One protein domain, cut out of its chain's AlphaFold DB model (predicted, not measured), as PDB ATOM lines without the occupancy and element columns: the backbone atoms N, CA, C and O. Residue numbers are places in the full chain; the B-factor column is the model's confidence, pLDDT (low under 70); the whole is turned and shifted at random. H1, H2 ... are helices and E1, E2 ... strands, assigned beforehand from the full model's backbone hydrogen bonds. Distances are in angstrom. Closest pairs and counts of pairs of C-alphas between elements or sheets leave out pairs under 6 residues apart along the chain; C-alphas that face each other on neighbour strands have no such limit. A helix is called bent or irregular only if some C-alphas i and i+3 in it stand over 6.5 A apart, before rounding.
ATOM      1  N   LEU A  24      17.043   2.167  28.336       52.41
ATOM      2  CA  LEU A  24      15.761   1.731  27.778       52.41
ATOM      3  C   LEU A  24      15.765   0.266  27.316       52.41
ATOM      4  O   LEU A  24      14.700  -0.322  27.226       52.41
ATOM      5  N   LYS A  25      16.911  -0.365  27.029       63.78
ATOM      6  CA  LYS A  25      16.927  -1.755  26.523       63.78
ATOM      7  C   LYS A  25      16.609  -2.738  27.631       63.78
ATOM      8  O   LYS A  25      17.231  -2.651  28.684       63.78
ATOM      9  N   MET A  26      15.695  -3.685  27.436       63.06
ATOM     10  CA  MET A  26      15.511  -4.767  28.413       63.06
ATOM     11  C   MET A  26      16.847  -5.481  28.703       63.06
ATOM     12  O   MET A  26      17.615  -5.717  27.771       63.06
ATOM     13  N   PRO A  27      17.168  -5.796  29.974       57.91
ATOM     14  CA  PRO A  27      18.385  -6.528  30.280       57.91
ATOM     15  C   PRO A  27      18.267  -7.966  29.769       57.91
ATOM     16  O   PRO A  27      17.221  -8.604  29.902       57.91
ATOM     17  N   THR A  28      19.359  -8.466  29.200       57.00
ATOM     18  CA  THR A  28      19.498  -9.841  28.720       57.00
ATOM     19  C   THR A  28      20.349 -10.644  29.703       57.00
ATOM     20  O   THR A  28      21.389 -10.177  30.164       57.00
ATOM     21  N   GLU A  29      19.926 -11.864  30.027       51.31
ATOM     22  CA  GLU A  29      20.743 -12.849  30.745       51.31
ATOM     23  C   GLU A  29      21.231 -13.874  29.711       51.31
ATOM     24  O   GLU A  29      20.434 -14.436  28.966       51.31
ATOM     25  N   ASN A  30      22.548 -14.089  29.603       49.44
ATOM     26  CA  ASN A  30      23.166 -14.988  28.608       49.44
ATOM     27  C   ASN A  30      22.794 -14.702  27.135       49.44
ATOM     28  O   ASN A  30      22.855 -15.593  26.293       49.44
ATOM     29  N   GLY A  31      22.433 -13.456  26.811       58.50
ATOM     30  CA  GLY A  31      22.003 -13.057  25.467       58.50
ATOM     31  C   GLY A  31      20.500 -13.204  25.208       58.50
ATOM     32  O   GLY A  31      20.036 -12.746  24.170       58.50
ATOM     33  N   GLU A  32      19.727 -13.744  26.154       56.34
ATOM     34  CA  GLU A  32      18.270 -13.854  26.051       56.34
ATOM     35  C   GLU A  32      17.580 -12.870  27.004       56.34
ATOM     36  O   GLU A  32      17.914 -12.757  28.185       56.34
ATOM     37  N   SER A  33      16.610 -12.109  26.491       66.31
ATOM     38  CA  SER A  33      15.773 -11.259  27.340       66.31
ATOM     39  C   SER A  33      14.704 -12.093  28.017       66.31
ATOM     40  O   SER A  33      13.951 -12.811  27.359       66.31
ATOM     41  N   LYS A  34      14.580 -11.930  29.335       72.25
ATOM     42  CA  LYS A  34      13.493 -12.542  30.094       72.25
ATOM     43  C   LYS A  34      12.141 -12.042  29.584       72.25
ATOM     44  O   LYS A  34      11.980 -10.851  29.307       72.25
ATOM     45  N   MET A  35      11.173 -12.947  29.466       77.62
ATOM     46  CA  MET A  35       9.804 -12.593  29.091       77.62
ATOM     47  C   MET A  35       9.176 -11.685  30.157       77.62
ATOM     48  O   MET A  35       9.322 -11.944  31.351       77.62
ATOM     49  N   LEU A  36       8.494 -10.622  29.725       75.88
ATOM     50  CA  LEU A  36       7.733  -9.728  30.602       75.88
ATOM     51  C   LEU A  36       6.477 -10.424  31.117       75.88
ATOM     52  O   LEU A  36       6.051 -10.191  32.244       75.88
ATOM     53  N   VAL A  37       5.897 -11.281  30.280       78.44
ATOM     54  CA  VAL A  37       4.747 -12.113  30.617       78.44
ATOM     55  C   VAL A  37       5.219 -13.558  30.695       78.44
ATOM     56  O   VAL A  37       5.533 -14.160  29.674       78.44
ATOM     57  N   GLU A  38       5.300 -14.100  31.905       75.25
ATOM     58  CA  GLU A  38       5.827 -15.453  32.141       75.25
ATOM     59  C   GLU A  38       4.815 -16.535  31.781       75.25
ATOM     60  O   GLU A  38       5.113 -17.422  30.987       75.25
ATOM     61  N   ASP A  39       3.589 -16.400  32.291       80.00
ATOM     62  CA  ASP A  39       2.462 -17.274  31.955       80.00
ATOM     63  C   ASP A  39       1.749 -16.763  30.698       80.00
ATOM     64  O   ASP A  39       0.546 -16.460  30.702       80.00
ATOM     65  N   GLU A  40       2.509 -16.562  29.622       81.00
ATOM     66  CA  GLU A  40       1.927 -16.096  28.375       81.00
ATOM     67  C   GLU A  40       0.919 -17.109  27.813       81.00
ATOM     68  O   GLU A  40       1.047 -18.327  27.933       81.00
ATOM     69  N   LYS A  41      -0.136 -16.583  27.189       86.62
ATOM     70  CA  LYS A  41      -1.194 -17.405  26.609       86.62
ATOM     71  C   LYS A  41      -0.826 -17.617  25.154       86.62
ATOM     72  O   LYS A  41      -0.586 -16.638  24.447       86.62
ATOM     73  N   GLN A  42      -0.841 -18.865  24.704       89.12
ATOM     74  CA  GLN A  42      -0.575 -19.181  23.306       89.12
ATOM     75  C   GLN A  42      -1.508 -18.384  22.382       89.12
ATOM     76  O   GLN A  42      -2.710 -18.275  22.636       89.12
ATOM     77  N   ASN A  43      -0.954 -17.855  21.290       91.19
ATOM     78  CA  ASN A  43      -1.665 -17.052  20.292       91.19
ATOM     79  C   ASN A  43      -2.283 -15.755  20.845       91.19
ATOM     80  O   ASN A  43      -3.220 -15.208  20.258       91.19
ATOM     81  N   MET A  44      -1.758 -15.254  21.963       92.56
ATOM     82  CA  MET A  44      -2.120 -13.956  22.510       92.56
ATOM     83  C   MET A  44      -0.984 -12.959  22.317       92.56
ATOM     84  O   MET A  44       0.157 -13.217  22.686       92.56
ATOM     85  N   VAL A  45      -1.318 -11.797  21.763       94.62
ATOM     86  CA  VAL A  45      -0.367 -10.706  21.547       94.62
ATOM     87  C   VAL A  45      -0.281  -9.850  22.807       94.62
ATOM     88  O   VAL A  45      -1.301  -9.367  23.295       94.62
ATOM     89  N   TYR A  46       0.924  -9.607  23.309       92.38
ATOM     90  CA  TYR A  46       1.173  -8.658  24.389       92.38
ATOM     91  C   TYR A  46       1.899  -7.444  23.803       92.38
ATOM     92  O   TYR A  46       3.088  -7.504  23.506       92.38
ATOM     93  N   LEU A  47       1.165  -6.354  23.570       92.56
ATOM     94  CA  LEU A  47       1.676  -5.101  23.016       92.56
ATOM     95  C   LEU A  47       2.264  -4.239  24.131       92.56
ATOM     96  O   LEU A  47       1.517  -3.679  24.933       92.56
ATOM     97  N   ILE A  48       3.583  -4.078  24.131       89.38
ATOM     98  CA  ILE A  48       4.305  -3.189  25.037       89.38
ATOM     99  C   ILE A  48       4.458  -1.817  24.379       89.38
ATOM    100  O   ILE A  48       5.008  -1.678  23.285       89.38
ATOM    101  N   ILE A  49       3.917  -0.793  25.030       87.19
ATOM    102  CA  ILE A  49       3.662   0.521  24.431       87.19
ATOM    103  C   ILE A  49       3.738   1.624  25.489       87.19
ATOM    104  O   ILE A  49       3.586   1.356  26.680       87.19
ATOM    105  N   PHE A  50       3.941   2.875  25.069       82.81
ATOM    106  CA  PHE A  50       3.906   4.008  25.993       82.81
ATOM    107  C   PHE A  50       2.568   4.112  26.737       82.81
ATOM    108  O   PHE A  50       1.524   3.769  26.178       82.81
ATOM    109  N   PRO A  51       2.556   4.565  27.998       77.69
ATOM    110  CA  PRO A  51       1.311   4.818  28.712       77.69
ATOM    111  C   PRO A  51       0.466   5.906  28.036       77.69
ATOM    112  O   PRO A  51       0.939   6.679  27.196       77.69
ATOM    113  N   ARG A  52      -0.816   5.933  28.408       80.56
ATOM    114  CA  ARG A  52      -1.743   7.002  28.015       80.56
ATOM    115  C   ARG A  52      -1.355   8.289  28.747       80.56
ATOM    116  O   ARG A  52      -0.750   8.218  29.811       80.56
ATOM    117  N   ILE A  53      -1.717   9.437  28.197       77.88
ATOM    118  CA  ILE A  53      -1.559  10.743  28.855       77.88
ATOM    119  C   ILE A  53      -2.934  11.395  29.032       77.88
ATOM    120  O   ILE A  53      -3.904  10.934  28.423       77.88
ATOM    121  N   SER A  54      -3.032  12.467  29.820       74.75
ATOM    122  CA  SER A  54      -4.310  13.123  30.160       74.75
ATOM    123  C   SER A  54      -5.082  13.677  28.960       74.75
ATOM    124  O   SER A  54      -6.245  14.047  29.079       74.75
ATOM    125  N   THR A  55      -4.452  13.763  27.790       71.06
ATOM    126  CA  THR A  55      -5.056  14.293  26.558       71.06
ATOM    127  C   THR A  55      -5.208  13.247  25.460       71.06
ATOM    128  O   THR A  55      -6.077  13.382  24.601       71.06
ATOM    129  N   THR A  56      -4.397  12.178  25.467       77.12
ATOM    130  CA  THR A  56      -4.387  11.190  24.382       77.12
ATOM    131  C   THR A  56      -4.077   9.748  24.851       77.12
ATOM    132  O   THR A  56      -3.158   9.507  25.634       77.12
ATOM    133  N   PRO A  57      -4.775   8.737  24.298       74.19
ATOM    134  CA  PRO A  57      -4.436   7.314  24.301       74.19
ATOM    135  C   PRO A  57      -2.996   6.942  23.948       74.19
ATOM    136  O   PRO A  57      -2.470   5.985  24.504       74.19
ATOM    137  N   ASN A  58      -2.391   7.631  22.983       77.62
ATOM    138  CA  ASN A  58      -1.000   7.455  22.581       77.62
ATOM    139  C   ASN A  58      -0.530   8.758  21.942       77.62
ATOM    140  O   ASN A  58      -1.035   9.147  20.890       77.62
ATOM    141  N   HIS A  59       0.492   9.369  22.526       79.75
ATOM    142  CA  HIS A  59       1.118  10.590  22.016       79.75
ATOM    143  C   HIS A  59       2.256  10.304  21.016       79.75
ATOM    144  O   HIS A  59       2.900  11.221  20.516       79.75
ATOM    145  N   TRP A  60       2.486   9.024  20.686       86.44
ATOM    146  CA  TRP A  60       3.497   8.598  19.719       86.44
ATOM    147  C   TRP A  60       2.896   7.906  18.505       86.44
ATOM    148  O   TRP A  60       2.147   6.933  18.625       86.44
ATOM    149  N   THR A  61       3.308   8.361  17.322       90.31
ATOM    150  CA  THR A  61       2.812   7.884  16.025       90.31
ATOM    151  C   THR A  61       2.946   6.372  15.859       90.31
ATOM    152  O   THR A  61       1.968   5.709  15.537       90.31
ATOM    153  N   MET A  62       4.124   5.794  16.119       90.25
ATOM    154  CA  MET A  62       4.343   4.350  15.917       90.25
ATOM    155  C   MET A  62       3.526   3.485  16.879       90.25
ATOM    156  O   MET A  62       3.016   2.433  16.494       90.25
ATOM    157  N   CYS A  63       3.353   3.960  18.113       90.62
ATOM    158  CA  CYS A  63       2.502   3.336  19.123       90.62
ATOM    159  C   CYS A  63       1.045   3.286  18.647       90.62
ATOM    160  O   CYS A  63       0.422   2.223  18.638       90.62
ATOM    161  N   LEU A  64       0.530   4.419  18.162       91.00
ATOM    162  CA  LEU A  64      -0.828   4.506  17.636       91.00
ATOM    163  C   LEU A  64      -1.014   3.700  16.339       91.00
ATOM    164  O   LEU A  64      -2.061   3.072  16.177       91.00
ATOM    165  N   LYS A  65       0.001   3.651  15.465       94.69
ATOM    166  CA  LYS A  65       0.001   2.875  14.210       94.69
ATOM    167  C   LYS A  65      -0.201   1.387  14.483       94.69
ATOM    168  O   LYS A  65      -1.105   0.779  13.913       94.69
ATOM    169  N   ILE A  66       0.584   0.812  15.398       95.56
ATOM    170  CA  ILE A  66       0.481  -0.613  15.754       95.56
ATOM    171  C   ILE A  66      -0.833  -0.912  16.474       95.56
ATOM    172  O   ILE A  66      -1.524  -1.858  16.097       95.56
ATOM    173  N   GLU A  67      -1.220  -0.096  17.462       93.06
ATOM    174  CA  GLU A  67      -2.476  -0.314  18.191       93.06
ATOM    175  C   GLU A  67      -3.690  -0.258  17.245       93.06
ATOM    176  O   GLU A  67      -4.579  -1.109  17.315       93.06
ATOM    177  N   SER A  68      -3.712   0.707  16.321       94.38
ATOM    178  CA  SER A  68      -4.787   0.856  15.333       94.38
ATOM    179  C   SER A  68      -4.817  -0.314  14.352       94.38
ATOM    180  O   SER A  68      -5.891  -0.849  14.073       94.38
ATOM    181  N   TRP A  69      -3.653  -0.758  13.869       96.88
ATOM    182  CA  TRP A  69      -3.556  -1.907  12.972       96.88
ATOM    183  C   TRP A  69      -4.061  -3.200  13.622       96.88
ATOM    184  O   TRP A  69      -4.872  -3.903  13.014       96.88
ATOM    185  N   LEU A  70      -3.662  -3.486  14.867       95.50
ATOM    186  CA  LEU A  70      -4.134  -4.663  15.605       95.50
ATOM    187  C   LEU A  70      -5.661  -4.639  15.772       95.50
ATOM    188  O   LEU A  70      -6.333  -5.632  15.478       95.50
ATOM    189  N   LYS A  71      -6.226  -3.488  16.168       93.12
ATOM    190  CA  LYS A  71      -7.681  -3.316  16.333       93.12
ATOM    191  C   LYS A  71      -8.444  -3.510  15.026       93.12
ATOM    192  O   LYS A  71      -9.422  -4.261  14.996       93.12
ATOM    193  N   LEU A  72      -8.012  -2.859  13.946       94.88
ATOM    194  CA  LEU A  72      -8.704  -2.936  12.656       94.88
ATOM    195  C   LEU A  72      -8.584  -4.312  12.008       94.88
ATOM    196  O   LEU A  72      -9.555  -4.777  11.417       94.88
ATOM    197  N   SER A  73      -7.456  -4.995  12.206       95.50
ATOM    198  CA  SER A  73      -7.245  -6.375  11.748       95.50
ATOM    199  C   SER A  73      -8.015  -7.406  12.590       95.50
ATOM    200  O   SER A  73      -8.072  -8.588  12.248       95.50
ATOM    201  N   GLY A  74      -8.643  -6.984  13.695       92.00
ATOM    202  CA  GLY A  74      -9.383  -7.868  14.597       92.00
ATOM    203  C   GLY A  74      -8.486  -8.810  15.404       92.00
ATOM    204  O   GLY A  74      -8.946  -9.874  15.822       92.00
ATOM    205  N   ILE A  75      -7.223  -8.432  15.603       94.44
ATOM    206  CA  ILE A  75      -6.247  -9.188  16.387       94.44
ATOM    207  C   ILE A  75      -6.455  -8.830  17.855       94.44
ATOM    208  O   ILE A  75      -6.496  -7.655  18.223       94.44
ATOM    209  N   ARG A  76      -6.625  -9.845  18.707       90.56
ATOM    210  CA  ARG A  76      -6.738  -9.639  20.155       90.56
ATOM    211  C   ARG A  76      -5.350  -9.432  20.739       90.56
ATOM    212  O   ARG A  76      -4.431 -10.179  20.415       90.56
ATOM    213  N   PHE A  77      -5.229  -8.447  21.617       91.38
ATOM    214  CA  PHE A  77      -3.984  -8.163  22.306       91.38
ATOM    215  C   PHE A  77      -4.240  -7.619  23.710       91.38
ATOM    216  O   PHE A  77      -5.243  -6.942  23.956       91.38
ATOM    217  N   TYR A  78      -3.298  -7.877  24.609       86.06
ATOM    218  CA  TYR A  78      -3.153  -7.139  25.854       86.06
ATOM    219  C   TYR A  78      -2.243  -5.939  25.622       86.06
ATOM    220  O   TYR A  78      -1.247  -6.032  24.910       86.06
ATOM    221  N   ARG A  79      -2.596  -4.803  26.217       84.88
ATOM    222  CA  ARG A  79      -1.783  -3.586  26.191       84.88
ATOM    223  C   ARG A  79      -0.999  -3.536  27.491       84.88
ATOM    224  O   ARG A  79      -1.620  -3.556  28.543       84.88
ATOM    225  N   ILE A  80       0.319  -3.425  27.422       81.19
ATOM    226  CA  ILE A  80       1.217  -3.335  28.573       81.19
ATOM    227  C   ILE A  80       1.961  -2.000  28.488       81.19
ATOM    228  O   ILE A  80       2.505  -1.653  27.440       81.19
ATOM    229  N   SER A  81       1.958  -1.224  29.571       79.00
ATOM    230  CA  SER A  81       2.702   0.032  29.651       79.00
ATOM    231  C   SER A  81       4.162  -0.328  29.748       79.00
ATOM    232  O   SER A  81       4.558  -1.118  30.599       79.00
ATOM    233  N   ASN A  82       4.967   0.322  28.931       76.88
ATOM    234  CA  ASN A  82       6.402   0.342  29.127       76.88
ATOM    235  C   ASN A  82       6.830   1.326  30.235       76.88
ATOM    236  O   ASN A  82       8.022   1.479  30.489       76.88
ATOM    237  N   GLN A  83       5.856   2.036  30.825       71.31
ATOM    238  CA  GLN A  83       6.006   3.018  31.895       71.31
ATOM    239  C   GLN A  83       7.037   4.107  31.567       71.31
ATOM    240  O   GLN A  83       7.747   4.589  32.440       71.31
ATOM    241  N   PHE A  84       7.152   4.459  30.284       72.81
ATOM    242  CA  PHE A  84       8.185   5.321  29.703       72.81
ATOM    243  C   PHE A  84       9.620   4.776  29.772       72.81
ATOM    244  O   PHE A  84      10.441   5.136  28.937       72.81
ATOM    245  N   LEU A  85       9.960   3.888  30.700       69.19
ATOM    246  CA  LEU A  85      11.351   3.497  30.939       69.19
ATOM    247  C   LEU A  85      11.795   2.242  30.185       69.19
ATOM    248  O   LEU A  85      12.996   1.993  30.087       69.19
ATOM    249  N   LEU A  86      10.861   1.466  29.630       72.50
ATOM    250  CA  LEU A  86      11.175   0.210  28.955       72.50
ATOM    251  C   LEU A  86      11.072   0.307  27.426       72.50
ATOM    252  O   LEU A  86      10.100   0.788  26.851       72.50
ATOM    253  N   GLY A  87      12.078  -0.208  26.748       76.81
ATOM    254  CA  GLY A  87      12.130  -0.419  25.312       76.81
ATOM    255  C   GLY A  87      12.473  -1.872  25.007       76.81
ATOM    256  O   GLY A  87      12.808  -2.646  25.903       76.81
ATOM    257  N   SER A  88      12.374  -2.238  23.735       82.62
ATOM    258  CA  SER A  88      12.639  -3.596  23.270       82.62
ATOM    259  C   SER A  88      14.034  -4.113  23.673       82.62
ATOM    260  O   SER A  88      14.957  -3.316  23.871       82.62
ATOM    261  N   PRO A  89      14.215  -5.440  23.775       78.19
ATOM    262  CA  PRO A  89      15.520  -6.066  24.006       78.19
ATOM    263  C   PRO A  89      16.642  -5.566  23.094       78.19
ATOM    264  O   PRO A  89      17.697  -5.146  23.571       78.19
ATOM    265  N   ASP A  90      16.395  -5.570  21.785       79.06
ATOM    266  CA  ASP A  90      17.455  -5.399  20.795       79.06
ATOM    267  C   ASP A  90      17.731  -3.918  20.543       79.06
ATOM    268  O   ASP A  90      18.871  -3.454  20.666       79.06
ATOM    269  N   SER A  91      16.680  -3.146  20.258       78.25
ATOM    270  CA  SER A  91      16.807  -1.733  19.893       78.25
ATOM    271  C   SER A  91      16.507  -0.750  21.029       78.25
ATOM    272  O   SER A  91      16.921   0.406  20.947       78.25
ATOM    273  N   GLY A  92      15.843  -1.165  22.112       77.88
ATOM    274  CA  GLY A  92      15.463  -0.260  23.204       77.88
ATOM    275  C   GLY A  92      14.383   0.738  22.801       77.88
ATOM    276  O   GLY A  92      14.338   1.847  23.336       77.88
ATOM    277  N   ILE A  93      13.534   0.361  21.841       80.69
ATOM    278  CA  ILE A  93      12.479   1.215  21.287       80.69
ATOM    279  C   ILE A  93      11.095   0.695  21.671       80.69
ATOM    280  O   ILE A  93      10.908  -0.492  21.923       80.69
ATOM    281  N   ALA A  94      10.115   1.594  21.697       84.56
ATOM    282  CA  ALA A  94       8.701   1.259  21.808       84.56
ATOM    283  C   ALA A  94       7.946   1.788  20.572       84.56
ATOM    284  O   ALA A  94       8.331   2.824  20.018       84.56
ATOM    285  N   PRO A  95       6.864   1.122  20.138       91.12
ATOM    286  CA  PRO A  95       6.289  -0.091  20.728       91.12
ATOM    287  C   PRO A  95       7.024  -1.376  20.295       91.12
ATOM    288  O   PRO A  95       7.715  -1.395  19.276       91.12
ATOM    289  N   PHE A  96       6.816  -2.460  21.040       93.25
ATOM    290  CA  PHE A  96       7.239  -3.821  20.686       93.25
ATOM    291  C   PHE A  96       6.218  -4.847  21.194       93.25
ATOM    292  O   PHE A  96       5.316  -4.509  21.959       93.25
ATOM    293  N   VAL A  97       6.308  -6.094  20.736       94.50
ATOM    294  CA  VAL A  97       5.353  -7.159  21.075       94.50
ATOM    295  C   VAL A  97       6.074  -8.349  21.684       94.50
ATOM    296  O   VAL A  97       7.090  -8.772  21.146       94.50
ATOM    297  N   GLN A  98       5.513  -8.922  22.750       92.81
ATOM    298  CA  GLN A  98       5.792 -10.299  23.155       92.81
ATOM    299  C   GLN A  98       4.700 -11.215  22.585       92.81
ATOM    300  O   GLN A  98       3.503 -10.952  22.748       92.81
ATOM    301  N   PHE A  99       5.106 -12.269  21.886       95.31
ATOM    302  CA  PHE A  99       4.199 -13.216  21.252       95.31
ATOM    303  C   PHE A  99       4.849 -14.596  21.128       95.31
ATOM    304  O   PHE A  99       5.901 -14.721  20.500       95.31
ATOM    305  N   ASN A 100       4.203 -15.625  21.687       93.31
ATOM    306  CA  ASN A 100       4.640 -17.027  21.627       93.31
ATOM    307  C   ASN A 100       6.134 -17.207  21.993       93.31
ATOM    308  O   ASN A 100       6.901 -17.832  21.254       93.31
ATOM    309  N   GLY A 101       6.552 -16.600  23.104       89.06
ATOM    310  CA  GLY A 101       7.876 -16.743  23.700       89.06
ATOM    311  C   GLY A 101       8.959 -15.934  22.997       89.06
ATOM    312  O   GLY A 101      10.142 -16.204  23.192       89.06
ATOM    313  N   LYS A 102       8.583 -14.974  22.144       92.12
ATOM    314  CA  LYS A 102       9.519 -14.126  21.397       92.12
ATOM    315  C   LYS A 102       9.115 -12.663  21.431       92.12
ATOM    316  O   LYS A 102       7.930 -12.331  21.473       92.12
ATOM    317  N   TYR A 103      10.121 -11.799  21.347       92.44
ATOM    318  CA  TYR A 103       9.927 -10.372  21.140       92.44
ATOM    319  C   TYR A 103      10.003 -10.013  19.658       92.44
ATOM    320  O   TYR A 103      10.828 -10.543  18.919       92.44
ATOM    321  N   TYR A 104       9.149  -9.081  19.246       94.56
ATOM    322  CA  TYR A 104       9.112  -8.520  17.903       94.56
ATOM    323  C   TYR A 104       9.131  -6.996  17.993       94.56
ATOM    324  O   TYR A 104       8.294  -6.396  18.672       94.56
ATOM    325  N   GLU A 105      10.074  -6.367  17.295       90.75
ATOM    326  CA  GLU A 105      10.228  -4.914  17.217       90.75
ATOM    327  C   GLU A 105      10.121  -4.414  15.772       90.75
ATOM    328  O   GLU A 105      10.508  -5.105  14.830       90.75
ATOM    329  N   GLY A 106       9.600  -3.197  15.601       89.50
ATOM    330  CA  GLY A 106       9.328  -2.618  14.284       89.50
ATOM    331  C   GLY A 106       7.989  -3.074  13.696       89.50
ATOM    332  O   GLY A 106       7.531  -4.195  13.916       89.50
ATOM    333  N   PHE A 107       7.335  -2.177  12.952       91.69
ATOM    334  CA  PHE A 107       5.978  -2.409  12.446       91.69
ATOM    335  C   PHE A 107       5.888  -3.657  11.561       91.69
ATOM    336  O   PHE A 107       5.004  -4.483  11.782       91.69
ATOM    337  N   ASP A 108       6.808  -3.820  10.608       93.56
ATOM    338  CA  ASP A 108       6.749  -4.913   9.635       93.56
ATOM    339  C   ASP A 108       7.006  -6.276  10.278       93.56
ATOM    340  O   ASP A 108       6.241  -7.209  10.052       93.56
ATOM    341  N   ASN A 109       7.999  -6.382  11.165       95.62
ATOM    342  CA  ASN A 109       8.275  -7.629  11.885       95.62
ATOM    343  C   ASN A 109       7.103  -8.034  12.786       95.62
ATOM    344  O   ASN A 109       6.710  -9.198  12.808       95.62
ATOM    345  N   ILE A 110       6.521  -7.069  13.510       96.88
ATOM    346  CA  ILE A 110       5.331  -7.307  14.337       96.88
ATOM    347  C   ILE A 110       4.173  -7.761  13.450       96.88
ATOM    348  O   ILE A 110       3.530  -8.767  13.751       96.88
ATOM    349  N   LYS A 111       3.920  -7.052  12.345       96.19
ATOM    350  CA  LYS A 111       2.856  -7.380  11.394       96.19
ATOM    351  C   LYS A 111       3.023  -8.795  10.851       96.19
ATOM    352  O   LYS A 111       2.079  -9.574  10.933       96.19
ATOM    353  N   GLU A 112       4.201  -9.151  10.353       97.25
ATOM    354  CA  GLU A 112       4.485 -10.489   9.827       97.25
ATOM    355  C   GLU A 112       4.283 -11.582  10.880       97.25
ATOM    356  O   GLU A 112       3.670 -12.610  10.587       97.25
ATOM    357  N   ALA A 113       4.712 -11.335  12.120       97.19
ATOM    358  CA  ALA A 113       4.583 -12.294  13.209       97.19
ATOM    359  C   ALA A 113       3.124 -12.611  13.562       97.19
ATOM    360  O   ALA A 113       2.799 -13.771  13.813       97.19
ATOM    361  N   VAL A 114       2.232 -11.611  13.568       97.38
ATOM    362  CA  VAL A 114       0.872 -11.767  14.125       97.38
ATOM    363  C   VAL A 114      -0.262 -11.634  13.103       97.38
ATOM    364  O   VAL A 114      -1.412 -11.900  13.450       97.38
ATOM    365  N   LYS A 115       0.014 -11.285  11.833       95.88
ATOM    366  CA  LYS A 115      -1.026 -11.081  10.796       95.88
ATOM    367  C   LYS A 115      -1.949 -12.283  10.598       95.88
ATOM    368  O   LYS A 115      -3.121 -12.097  10.293       95.88
ATOM    369  N   HIS A 116      -1.447 -13.500  10.806       95.38
ATOM    370  CA  HIS A 116      -2.214 -14.739  10.660       95.38
ATOM    371  C   HIS A 116      -3.354 -14.876  11.690       95.38
ATOM    372  O   HIS A 116      -4.280 -15.652  11.475       95.38
ATOM    373  N   LEU A 117      -3.319 -14.112  12.790       95.75
ATOM    374  CA  LEU A 117      -4.407 -14.031  13.773       95.75
ATOM    375  C   LEU A 117      -5.532 -13.077  13.342       95.75
ATOM    376  O   LEU A 117      -6.588 -13.035  13.982       95.75
ATOM    377  N   GLY A 118      -5.289 -12.272  12.305       92.62
ATOM    378  CA  GLY A 118      -6.223 -11.276  11.803       92.62
ATOM    379  C   GLY A 118      -7.503 -11.916  11.282       92.62
ATOM    380  O   GLY A 118      -7.477 -12.870  10.509       92.62
ATOM    381  N   LYS A 119      -8.647 -11.370  11.700       89.50
ATOM    382  CA  LYS A 119      -9.983 -11.817  11.268       89.50
ATOM    383  C   LYS A 119     -10.634 -10.864  10.276       89.50
ATOM    384  O   LYS A 119     -11.703 -11.157   9.748       89.50
ATOM    385  N   LYS A 120     -10.035  -9.692  10.080       89.75
ATOM    386  CA  LYS A 120     -10.538  -8.631   9.213       89.75
ATOM    387  C   LYS A 120      -9.453  -8.270   8.216       89.75
ATOM    388  O   LYS A 120      -8.312  -8.038   8.612       89.75
ATOM    389  N   LYS A 121      -9.825  -8.215   6.940       86.75
ATOM    390  CA  LYS A 121      -8.933  -7.757   5.880       86.75
ATOM    391  C   LYS A 121      -9.039  -6.234   5.766       86.75
ATOM    392  O   LYS A 121     -10.147  -5.699   5.737       86.75
ATOM    393  N   LEU A 469      -3.622  -0.066  32.465       42.59
ATOM    394  CA  LEU A 469      -3.578  -0.717  31.165       42.59
ATOM    395  C   LEU A 469      -4.728  -1.717  30.994       42.59
ATOM    396  O   LEU A 469      -5.518  -1.907  31.902       42.59
ATOM    397  N   ASN A 470      -4.813  -2.409  29.855       38.03
ATOM    398  CA  ASN A 470      -5.695  -3.577  29.742       38.03
ATOM    399  C   ASN A 470      -5.252  -4.672  30.733       38.03
ATOM    400  O   ASN A 470      -4.510  -5.559  30.329       38.03
ATOM    401  N   TYR A 471      -5.701  -4.530  31.982       42.16
ATOM    402  CA  TYR A 471      -5.966  -5.427  33.105       42.16
ATOM    403  C   TYR A 471      -6.674  -4.536  34.150       42.16
ATOM    404  O   TYR A 471      -6.050  -3.694  34.794       42.16
ATOM    405  N   GLU A 472      -8.001  -4.657  34.222       36.16
ATOM    406  CA  GLU A 472      -8.862  -4.023  35.228       36.16
ATOM    407  C   GLU A 472      -8.535  -4.618  36.608       36.16
ATOM    408  O   GLU A 472      -8.532  -5.839  36.726       36.16
ATOM    409  N   GLU A 473      -8.229  -3.754  37.589       36.41
ATOM    410  CA  GLU A 473      -8.177  -3.887  39.070       36.41
ATOM    411  C   GLU A 473      -7.631  -5.164  39.753       36.41
ATOM    412  O   GLU A 473      -6.965  -5.058  40.779       36.41
ATOM    413  N   VAL A 474      -7.867  -6.364  39.232       35.00
ATOM    414  CA  VAL A 474      -7.649  -7.638  39.927       35.00
ATOM    415  C   VAL A 474      -6.181  -8.075  39.907       35.00
ATOM    416  O   VAL A 474      -5.675  -8.559  40.913       35.00
ATOM    417  N   ASP A 475      -5.453  -7.856  38.807       40.34
ATOM    418  CA  ASP A 475      -4.084  -8.383  38.670       40.34
ATOM    419  C   ASP A 475      -3.003  -7.486  39.307       40.34
ATOM    420  O   ASP A 475      -1.913  -7.975  39.612       40.34
ATOM    421  N   TYR A 476      -3.307  -6.206  39.577       35.66
ATOM    422  CA  TYR A 476      -2.419  -5.283  40.308       35.66
ATOM    423  C   TYR A 476      -2.242  -5.711  41.772       35.66
ATOM    424  O   TYR A 476      -1.161  -5.593  42.336       35.66
ATOM    425  N   ILE A 477      -3.299  -6.279  42.360       36.06
ATOM    426  CA  ILE A 477      -3.323  -6.779  43.740       36.06
ATOM    427  C   ILE A 477      -2.576  -8.122  43.860       36.06
ATOM    428  O   ILE A 477      -2.095  -8.470  44.933       36.06
ATOM    429  N   THR A 478      -2.449  -8.881  42.763       39.94
ATOM    430  CA  THR A 478      -1.869 -10.243  42.777       39.94
ATOM    431  C   THR A 478      -0.391 -10.335  42.385       39.94
ATOM    432  O   THR A 478       0.130 -11.440  42.256       39.94
ATOM    433  N   ASP A 479       0.288  -9.206  42.170       44.66
ATOM    434  CA  ASP A 479       1.735  -9.137  41.892       44.66
ATOM    435  C   ASP A 479       2.234  -9.917  40.649       44.66
ATOM    436  O   ASP A 479       3.433 -10.123  40.435       44.66
ATOM    437  N   LYS A 480       1.311 -10.334  39.774       41.25
ATOM    438  CA  LYS A 480       1.560 -11.303  38.696       41.25
ATOM    439  C   LYS A 480       2.485 -10.794  37.584       41.25
ATOM    440  O   LYS A 480       3.145 -11.588  36.919       41.25
ATOM    441  N   TYR A 481       2.543  -9.478  37.380       48.72
ATOM    442  CA  TYR A 481       3.319  -8.846  36.301       48.72
ATOM    443  C   TYR A 481       4.251  -7.717  36.788       48.72
ATOM    444  O   TYR A 481       5.127  -7.273  36.046       48.72
ATOM    445  N   SER A 482       4.116  -7.283  38.046       43.53
ATOM    446  CA  SER A 482       4.986  -6.307  38.724       43.53
ATOM    447  C   SER A 482       6.260  -6.952  39.278       43.53
ATOM    448  O   SER A 482       7.328  -6.335  39.237       43.53
ATOM    449  N   GLY A 483       6.194  -8.216  39.711       40.22
ATOM    450  CA  GLY A 483       7.264  -8.869  40.473       40.22
ATOM    451  C   GLY A 483       8.632  -8.961  39.777       40.22
ATOM    452  O   GLY A 483       9.662  -8.791  40.431       40.22
ATOM    453  N   LYS A 484       8.698  -9.176  38.450       48.88
ATOM    454  CA  LYS A 484       9.982  -9.229  37.706       48.88
ATOM    455  C   LYS A 484      10.346  -7.952  36.956       48.88
ATOM    456  O   LYS A 484      11.537  -7.696  36.777       48.88
ATOM    457  N   PHE A 485       9.364  -7.131  36.592       48.62
ATOM    458  CA  PHE A 485       9.588  -5.810  35.997       48.62
ATOM    459  C   PHE A 485      10.370  -4.901  36.962       48.62
ATOM    460  O   PHE A 485      11.392  -4.319  36.594       48.62
ATOM    461  N   LEU A 486       9.965  -4.891  38.236       43.62
ATOM    462  CA  LEU A 486      10.677  -4.222  39.326       43.62
ATOM    463  C   LEU A 486      12.101  -4.763  39.513       43.62
ATOM    464  O   LEU A 486      13.024  -3.975  39.691       43.62
ATOM    465  N   ASN A 487      12.313  -6.079  39.427       46.00
ATOM    466  CA  ASN A 487      13.641  -6.686  39.600       46.00
ATOM    467  C   ASN A 487      14.605  -6.368  38.445       46.00
ATOM    468  O   ASN A 487      15.785  -6.111  38.681       46.00
ATOM    469  N   ILE A 488      14.102  -6.313  37.209       49.41
ATOM    470  CA  ILE A 488      14.851  -5.884  36.017       49.41
ATOM    471  C   ILE A 488      15.343  -4.437  36.164       49.41
ATOM    472  O   ILE A 488      16.496  -4.137  35.857       49.41
ATOM    473  N   ILE A 489      14.486  -3.547  36.662       43.16
ATOM    474  CA  ILE A 489      14.828  -2.141  36.900       43.16
ATOM    475  C   ILE A 489      15.766  -1.995  38.113       43.16
ATOM    476  O   ILE A 489      16.751  -1.263  38.033       43.16
ATOM    477  N   LYS A 490      15.527  -2.742  39.203       40.41
ATOM    478  CA  LYS A 490      16.369  -2.767  40.418       40.41
ATOM    479  C   LYS A 490      17.803  -3.236  40.140       40.41
ATOM    480  O   LYS A 490      18.737  -2.653  40.680       40.41
ATOM    481  N   ASN A 491      17.996  -4.247  39.289       44.38
ATOM    482  CA  ASN A 491      19.329  -4.759  38.941       44.38
ATOM    483  C   ASN A 491      20.138  -3.815  38.036       44.38
ATOM    484  O   ASN A 491      21.353  -3.940  37.981       44.38
ATOM    485  N   LYS A 492      19.485  -2.886  37.327       45.00
ATOM    486  CA  LYS A 492      20.143  -1.914  36.434       45.00
ATOM    487  C   LYS A 492      20.661  -0.657  37.133       45.00
ATOM    488  O   LYS A 492      21.436   0.081  36.535       45.00
ATOM    489  N   MET A 493      20.146  -0.362  38.326       36.03
ATOM    490  CA  MET A 493      20.459   0.861  39.077       36.03
ATOM    491  C   MET A 493      21.318   0.623  40.322       36.03
ATOM    492  O   MET A 493      21.662   1.582  41.010       36.03
ATOM    493  N   LYS A 494      21.667  -0.639  40.589       34.66
ATOM    494  CA  LYS A 494      22.858  -1.010  41.361       34.66
ATOM    495  C   LYS A 494      24.056  -1.025  40.423       34.66
ATOM    496  O   LYS A 494      25.144  -0.630  40.890       34.66
TER     497      LYS A 494
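AT A GLANCE: This is residues 24 to 121 and 469 to 494 of the 494 residues of the protein "Hypothetical protein" of Meloidogyne enterolobii (UniProt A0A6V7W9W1). A small twisted sheet of four short strands has two helices, H1 and H2, nearly side by side over one face. A low-confidence tail with H3 and H4 lies away from the sheet, on the side opposite H1 and H2, and residues 472 to 479 stick out from it. The printed part has 124 residues, with four named helices and four named strands in the order E1 H1 E2 E3 E4 H2 H3 H4; the mixed sheet runs E2 E1 E3 E4. The class is mixed, helices and strands, with under half of the residues in named elements. The whole is compact, with a radius of gyration of the C-alphas of 14.3 A and spans of 47 by 35 by 27 A.

HOW THE PARTS SIT: Residues 24 to 44 hold no named element, but residues 28 to 29 pair antiparallel with residues 32 to 33. E1, residues 45 to 49, is an inner strand. H1, residues 61 to 72, is on the sheet at a height of 10.0 A, over E1 and E2, residues 77 to 81, and runs along the strands; its closest C-alpha pair with E1 is Ile 49 and Cys 63, 6.1 A. E1, H1 and E2 form a strand-helix-strand unit, two parallel neighbour strands with a helix between, with a right-handed crossover; N 78 and O 45 are 2.8 A apart. E3, residues 96 to 99, is antiparallel to E1, with N 48 and O 96 at 2.8 A. E3 and E4, residues 102 to 105, form a hairpin, with N 104 and O 97 at 2.8 A. H2, residues 107 to 117, is on the same face as H1, giving two layers, helices on one face of a sheet. Its height over the sheet is 9.4 A; it lies over E3 and only just over E4, on which 3 of its 11 C-alphas fall. H1 and H2 are close but not clearly touching, with the C-alphas of Ile 66 and Phe 107 closest at 6.7 A, at a shallow tilt of 13 degrees, the same way. H3, residues 474 to 477, and H4, residues 482 to 492, are not on the sheet. Every O i to N i+4 pair is within hydrogen-bond range in H1, 5 of 7 in H2 and in H4; H3 is too short for one.

IN THESE COORDINATES: E1 begins at C-alpha 45 (-0.367, -10.706, 21.547). H1 is 16.2 A long, H2 15.6 A and H4 15.9 A. H2 is irregular, with C-alphas 113 and 116 7.7 A apart. H4 ends at C-alpha 492 (20.143, -1.914, 36.434).

THE WHOLE: The C-alphas farthest apart are those of Lys 121 and Lys 494, 48.1 A. Residues 122 to 468 are not printed; C-alphas 121 and 469 are 26.8 A apart across the cut. The links E1 to H1 and E2 to E3 are long. Residues 24 to 33, 85 and 469 to 494 have pLDDT under 70.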